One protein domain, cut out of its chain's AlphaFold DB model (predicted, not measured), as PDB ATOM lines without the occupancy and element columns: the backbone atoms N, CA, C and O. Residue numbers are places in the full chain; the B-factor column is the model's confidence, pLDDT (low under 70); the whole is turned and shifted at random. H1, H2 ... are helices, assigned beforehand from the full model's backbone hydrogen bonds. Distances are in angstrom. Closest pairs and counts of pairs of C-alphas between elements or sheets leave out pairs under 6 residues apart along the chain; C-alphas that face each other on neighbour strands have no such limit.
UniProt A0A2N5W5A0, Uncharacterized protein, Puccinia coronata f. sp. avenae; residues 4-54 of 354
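What this domain is: This is residues 4 to 54 of the 354 residues of an uncharacterized protein of Puccinia coronata f. sp. avenae (UniProt A0A2N5W5A0). Two short helices, H2 and H1, pack at a steep tilt, with a looping link between them and an unnamed tail, residues 43 to 54, after H2. The printed part has 51 residues with two named helices, H1 then H2, and no named strand. The class is all helix, though under half of the residues, 23 of 51, are in named elements. The whole is compact and rounded, with a radius of gyration of the C-alphas of 10.3 A and spans of 25 by 22 by 16 A.

How they stand to each other: H2, residues 31 to 42, touches H1, residues 11 to 21, with its residues 32 to 37 alone. The closest C-alphas are those of Glu 36 and Val 13, 6.5 A apart. The helices run opposite ways at a steep tilt of 62 degrees. In H1 and H2 every O i to N i+4 pair is within hydrogen-bond range.

Where its parts are: H2 is 16.5 A long and ends at C-alpha 42 (-13.279, -36.983, 26.729). H1 is 14.5 A long and begins at C-alpha 11 (-21.467, -21.095, 23.234).

The domain as a whole: The C-alphas farthest apart, of Ala 5 and Thr 42, are 27.6 A apart. The printed part has no cut. The link from H1 to H2 is short. Residues 46 to 54 have pLDDT under 70.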
ATOM      1  N   LEU A   4     -24.973 -14.046  27.054       82.62
ATOM      2  CA  LEU A   4     -24.573 -14.762  25.836       82.62
ATOM      3  C   LEU A   4     -23.962 -13.835  24.776       82.62
ATOM      4  O   LEU A   4     -23.204 -14.286  23.922       82.62
ATOM      5  N   ALA A   5     -24.273 -12.537  24.819       76.69
ATOM      6  CA  ALA A   5     -23.747 -11.564  23.865       76.69
ATOM      7  C   ALA A   5     -22.329 -11.087  24.214       76.69
ATOM      8  O   ALA A   5     -21.631 -10.574  23.344       76.69
ATOM      9  N   ILE A   6     -21.911 -11.240  25.473       83.19
ATOM     10  CA  ILE A   6     -20.610 -10.770  25.972       83.19
ATOM     11  C   ILE A   6     -19.653 -11.910  26.323       83.19
ATOM     12  O   ILE A   6     -18.485 -11.649  26.605       83.19
ATOM     13  N   THR A   7     -20.131 -13.158  26.351       83.38
ATOM     14  CA  THR A   7     -19.296 -14.277  26.775       83.38
ATOM     15  C   THR A   7     -18.193 -14.582  25.750       83.38
ATOM     16  O   THR A   7     -18.483 -14.778  24.566       83.38
ATOM     17  N   PRO A   8     -16.918 -14.646  26.179       82.31
ATOM     18  CA  PRO A   8     -15.803 -15.055  25.332       82.31
ATOM     19  C   PRO A   8     -15.674 -16.583  25.226       82.31
ATOM     20  O   PRO A   8     -14.751 -17.073  24.577       82.31
ATOM     21  N   VAL A   9     -16.547 -17.339  25.901       85.19
ATOM     22  CA  VAL A   9     -16.456 -18.798  26.000       85.19
ATOM     23  C   VAL A   9     -17.226 -19.483  24.873       85.19
ATOM     24  O   VAL A   9     -18.085 -18.885  24.226       85.19
ATOM     25  N   CYS A  10     -16.938 -20.762  24.622       84.19
ATOM     26  CA  CYS A  10     -17.669 -21.516  23.611       84.19
ATOM     27  C   CYS A  10     -19.167 -21.569  23.940       84.19
ATOM     28  O   CYS A  10     -19.543 -22.097  24.986       84.19
ATOM     29  N   LEU A  11     -20.021 -21.111  23.017       87.06
ATOM     30  CA  LEU A  11     -21.467 -21.095  23.234       87.06
ATOM     31  C   LEU A  11     -22.069 -22.478  23.462       87.06
ATOM     32  O   LEU A  11     -22.984 -22.588  24.264       87.06
ATOM     33  N   ARG A  12     -21.549 -23.542  22.836       85.81
ATOM     34  CA  ARG A  12     -22.034 -24.910  23.090       85.81
ATOM     35  C   ARG A  12     -21.904 -25.269  24.572       85.81
ATOM     36  O   ARG A  12     -22.877 -25.665  25.201       85.81
ATOM     37  N   VAL A  13     -20.721 -25.032  25.131       85.25
ATOM     38  CA  VAL A  13     -20.432 -25.272  26.549       85.25
ATOM     39  C   VAL A  13     -21.179 -24.267  27.435       85.25
ATOM     40  O   VAL A  13     -21.698 -24.642  28.482       85.25
ATOM     41  N   ALA A  14     -21.292 -23.006  27.007       88.25
ATOM     42  CA  ALA A  14     -22.027 -21.969  27.728       88.25
ATOM     43  C   ALA A  14     -23.518 -22.307  27.869       88.25
ATOM     44  O   ALA A  14     -24.062 -22.174  28.956       88.25
ATOM     45  N   PHE A  15     -24.160 -22.800  26.805       87.69
ATOM     46  CA  PHE A  15     -25.547 -23.266  26.832       87.69
ATOM     47  C   PHE A  15     -25.707 -24.525  27.685       87.69
ATOM     48  O   PHE A  15     -26.690 -24.646  28.414       87.69
ATOM     49  N   SER A  16     -24.750 -25.457  27.641       86.94
ATOM     50  CA  SER A  16     -24.752 -26.619  28.538       86.94
ATOM     51  C   SER A  16     -24.711 -26.191  30.007       86.94
ATOM     52  O   SER A  16     -25.454 -26.732  30.824       86.94
ATOM     53  N   LEU A  17     -23.900 -25.185  30.343       89.56
ATOM     54  CA  LEU A  17     -23.801 -24.647  31.700       89.56
ATOM     55  C   LEU A  17     -24.994 -23.785  32.104       89.56
ATOM     56  O   LEU A  17     -25.419 -23.874  33.250       89.56
ATOM     57  N   ASP A  18     -25.591 -23.035  31.184       90.62
ATOM     58  CA  ASP A  18     -26.830 -22.299  31.444       90.62
ATOM     59  C   ASP A  18     -27.981 -23.268  31.756       90.62
ATOM     60  O   ASP A  18     -28.705 -23.106  32.736       90.62
ATOM     61  N   ASN A  19     -28.068 -24.374  31.013       89.50
ATOM     62  CA  ASN A  19     -29.058 -25.421  31.264       89.50
ATOM     63  C   ASN A  19     -28.789 -26.222  32.552       89.50
ATOM     64  O   ASN A  19     -29.740 -26.657  33.204       89.50
ATOM     65  N   LEU A  20     -27.521 -26.455  32.911       85.19
ATOM     66  CA  LEU A  20     -27.145 -27.284  34.064       85.19
ATOM     67  C   LEU A  20     -27.068 -26.493  35.378       85.19
ATOM     68  O   LEU A  20     -27.462 -27.004  36.426       85.19
ATOM     69  N   LEU A  21     -26.528 -25.275  35.330       86.44
ATOM     70  CA  LEU A  21     -26.183 -24.443  36.488       86.44
ATOM     71  C   LEU A  21     -26.942 -23.108  36.524       86.44
ATOM     72  O   LEU A  21     -26.865 -22.407  37.532       86.44
ATOM     73  N   GLY A  22     -27.682 -22.750  35.467       87.75
ATOM     74  CA  GLY A  22     -28.494 -21.530  35.422       87.75
ATOM     75  C   GLY A  22     -27.691 -20.241  35.254       87.75
ATOM     76  O   GLY A  22     -28.184 -19.174  35.623       87.75
ATOM     77  N   TYR A  23     -26.445 -20.328  34.775       90.75
ATOM     78  CA  TYR A  23     -25.631 -19.156  34.469       90.75
ATOM     79  C   TYR A  23     -24.757 -19.364  33.231       90.75
ATOM     80  O   TYR A  23     -24.293 -20.464  32.936       90.75
ATOM     81  N   VAL A  24     -24.469 -18.254  32.552       90.31
ATOM     82  CA  VAL A  24     -23.559 -18.196  31.406       90.31
ATOM     83  C   VAL A  24     -22.173 -17.751  31.894       90.31
ATOM     84  O   VAL A  24     -22.054 -16.638  32.417       90.31
ATOM     85  N   PRO A  25     -21.110 -18.564  31.734       87.00
ATOM     86  CA  PRO A  25     -19.756 -18.166  32.118       87.00
ATOM     87  C   PRO A  25     -19.271 -16.983  31.279       87.00
ATOM     88  O   PRO A  25     -19.454 -16.973  30.066       87.00
ATOM     89  N   ILE A  26     -18.616 -16.002  31.904       86.81
ATOM     90  CA  ILE A  26     -18.079 -14.799  31.228       86.81
ATOM     91  C   ILE A  26     -16.546 -14.895  31.057       86.81
ATOM     92  O   ILE A  26     -15.927 -14.036  30.440       86.81
ATOM     93  N   SER A  27     -15.911 -15.955  31.567       82.88
ATOM     94  CA  SER A  27     -14.467 -16.183  31.447       82.88
ATOM     95  C   SER A  27     -14.157 -17.633  31.083       82.88
ATOM     96  O   SER A  27     -14.827 -18.554  31.549       82.88
ATOM     97  N   CYS A  28     -13.102 -17.828  30.290       81.56
ATOM     98  CA  CYS A  28     -12.550 -19.144  29.965       81.56
ATOM     99  C   CYS A  28     -11.916 -19.846  31.178       81.56
ATOM    100  O   CYS A  28     -11.720 -21.058  31.130       81.56
ATOM    101  N   ASP A  29     -11.621 -19.099  32.244       82.94
ATOM    102  CA  ASP A  29     -11.035 -19.617  33.485       82.94
ATOM    103  C   ASP A  29     -12.093 -20.109  34.490       82.94
ATOM    104  O   ASP A  29     -11.759 -20.507  35.606       82.94
ATOM    105  N   ASP A  30     -13.381 -20.067  34.130       84.94
ATOM    106  CA  ASP A  30     -14.452 -20.556  34.996       84.94
ATOM    107  C   ASP A  30     -14.285 -22.074  35.263       84.94
ATOM    108  O   ASP A  30     -14.217 -22.869  34.316       84.94
ATOM    109  N   PRO A  31     -14.239 -22.518  36.536       87.12
ATOM    110  CA  PRO A  31     -14.018 -23.926  36.871       87.12
ATOM    111  C   PRO A  31     -15.073 -24.883  36.304       87.12
ATOM    112  O   PRO A  31     -14.763 -26.045  36.032       87.12
ATOM    113  N   SER A  32     -16.317 -24.432  36.148       86.31
ATOM    114  CA  SER A  32     -17.406 -25.227  35.575       86.31
ATOM    115  C   SER A  32     -17.274 -25.317  34.055       86.31
ATOM    116  O   SER A  32     -17.487 -26.392  33.493       86.31
ATOM    117  N   TYR A  33     -16.845 -24.234  33.398       87.88
ATOM    118  CA  TYR A  33     -16.506 -24.221  31.968       87.88
ATOM    119  C   TYR A  33     -15.380 -25.189  31.625       87.88
ATOM    120  O   TYR A  33     -15.509 -25.970  30.682       87.88
ATOM    121  N   ILE A  34     -14.310 -25.189  32.417       86.81
ATOM    122  CA  ILE A  34     -13.175 -26.093  32.213       86.81
ATOM    123  C   ILE A  34     -13.631 -27.555  32.324       86.81
ATOM    124  O   ILE A  34     -13.375 -28.344  31.417       86.81
ATOM    125  N   LYS A  35     -14.390 -27.900  33.372       87.31
ATOM    126  CA  LYS A  35     -14.907 -29.265  33.579       87.31
ATOM    127  C   LYS A  35     -15.841 -29.727  32.459       87.31
ATOM    128  O   LYS A  35     -15.752 -30.871  32.014       87.31
ATOM    129  N   GLU A  36     -16.744 -28.861  32.007       86.56
ATOM    130  CA  GLU A  36     -17.681 -29.195  30.930       86.56
ATOM    131  C   GLU A  36     -16.949 -29.381  29.596       86.56
ATOM    132  O   GLU A  36     -17.197 -30.343  28.869       86.56
ATOM    133  N   ARG A  37     -15.964 -28.522  29.318       84.75
ATOM    134  CA  ARG A  37     -15.104 -28.630  28.138       84.75
ATOM    135  C   ARG A  37     -14.269 -29.915  28.146       84.75
ATOM    136  O   ARG A  37     -14.166 -30.577  27.115       84.75
ATOM    137  N   GLU A  38     -13.685 -30.286  29.282       83.56
ATOM    138  CA  GLU A  38     -12.924 -31.536  29.438       83.56
ATOM    139  C   GLU A  38     -13.801 -32.776  29.236       83.56
ATOM    140  O   GLU A  38     -13.367 -33.750  28.613       83.56
ATOM    141  N   ARG A  39     -15.057 -32.730  29.695       88.19
ATOM    142  CA  ARG A  39     -16.033 -33.792  29.435       88.19
ATOM    143  C   ARG A  39     -16.311 -33.942  27.942       88.19
ATOM    144  O   ARG A  39     -16.279 -35.065  27.449       88.19
ATOM    145  N   GLU A  40     -16.554 -32.846  27.222       83.81
ATOM    146  CA  GLU A  40     -16.797 -32.899  25.773       83.81
ATOM    147  C   GLU A  40     -15.586 -33.452  25.001       83.81
ATOM    148  O   GLU A  40     -15.756 -34.270  24.097       83.81
ATOM    149  N   ILE A  41     -14.363 -33.080  25.397       78.50
ATOM    150  CA  ILE A  41     -13.126 -33.634  24.819       78.50
ATOM    151  C   ILE A  41     -13.031 -35.142  25.094       78.50
ATOM    152  O   ILE A  41     -12.742 -35.921  24.187       78.50
ATOM    153  N   THR A  42     -13.318 -35.566  26.326       79.50
ATOM    154  CA  THR A  42     -13.279 -36.983  26.729       79.50
ATOM    155  C   THR A  42     -14.347 -37.813  26.013       79.50
ATOM    156  O   THR A  42     -14.105 -38.959  25.648       79.50
ATOM    157  N   ALA A  43     -15.522 -37.232  25.769       82.94
ATOM    158  CA  ALA A  43     -16.616 -37.864  25.042       82.94
ATOM    159  C   ALA A  43     -16.424 -37.845  23.512       82.94
ATOM    160  O   ALA A  43     -17.300 -38.306  22.782       82.94
ATOM    161  N   GLY A  44     -15.283 -37.343  23.023       74.81
ATOM    162  CA  GLY A  44     -14.923 -37.388  21.608       74.81
ATOM    163  C   GLY A  44     -15.753 -36.451  20.736       74.81
ATOM    164  O   GLY A  44     -15.885 -36.693  19.536       74.81
ATOM    165  N   PHE A  45     -16.323 -35.388  21.316       73.69
ATOM    166  CA  PHE A  45     -16.979 -34.363  20.514       73.69
ATOM    167  C   PHE A  45     -15.950 -33.720  19.576       73.69
ATOM    168  O   PHE A  45     -14.799 -33.513  19.980       73.69
ATOM    169  N   PRO A  46     -16.338 -33.396  18.328       67.19
ATOM    170  CA  PRO A  46     -15.417 -32.825  17.360       67.19
ATOM    171  C   PRO A  46     -14.754 -31.571  17.947       67.19
ATOM    172  O   PRO A  46     -15.449 -30.741  18.558       67.19
ATOM    173  N   PRO A  47     -13.421 -31.446  17.804       58.81
ATOM    174  CA  PRO A  47     -12.686 -30.328  18.359       58.81
ATOM    175  C   PRO A  47     -13.191 -29.035  17.731       58.81
ATOM    176  O   PRO A  47     -13.391 -28.928  16.522       58.81
ATOM    177  N   PHE A  48     -13.409 -28.047  18.586       57.06
ATOM    178  CA  PHE A  48     -13.889 -26.741  18.183       57.06
ATOM    179  C   PHE A  48     -12.909 -26.084  17.205       57.06
ATOM    180  O   PHE A  48     -11.766 -25.806  17.566       57.06
ATOM    181  N   GLN A  49     -13.368 -25.756  15.994       43.09
ATOM    182  CA  GLN A  49     -12.685 -24.819  15.094       43.09
ATOM    183  C   GLN A  49     -12.917 -23.375  15.562       43.09
ATOM    184  O   GLN A  49     -13.449 -22.533  14.849       43.09
ATOM    185  N   VAL A  50     -12.548 -23.086  16.806       40.53
ATOM    186  CA  VAL A  50     -12.424 -21.722  17.309       40.53
ATOM    187  C   VAL A  50     -11.165 -21.718  18.151       40.53
ATOM    188  O   VAL A  50     -11.059 -22.447  19.138       40.53
ATOM    189  N   SER A  51     -10.186 -20.933  17.717       37.19
ATOM    190  CA  SER A  51      -8.921 -20.692  18.396       37.19
ATOM    191  C   SER A  51      -9.162 -20.076  19.778       37.19
ATOM    192  O   SER A  51      -8.998 -18.881  19.998       37.19
ATOM    193  N   CYS A  52      -9.489 -20.916  20.761       36.34
ATOM    194  CA  CYS A  52      -9.232 -20.641  22.171       36.34
ATOM    195  C   CYS A  52      -7.714 -20.692  22.403       36.34
ATOM    196  O   CYS A  52      -7.196 -21.576  23.083       36.34
ATOM    197  N   THR A  53      -6.980 -19.760  21.798       38.44
ATOM    198  CA  THR A  53      -5.588 -19.481  22.137       38.44
ATOM    199  C   THR A  53      -5.562 -18.399  23.196       38.44
ATOM    200  O   THR A  53      -5.272 -17.251  22.887       38.44
ATOM    201  N   THR A  54      -5.850 -18.752  24.445       40.69
ATOM    202  CA  THR A  54      -5.054 -18.307  25.598       40.69
ATOM    203  C   THR A  54      -5.360 -19.237  26.777       40.69
ATOM    204  O   THR A  54      -6.518 -19.516  27.054       40.69
TER     205      THR A  54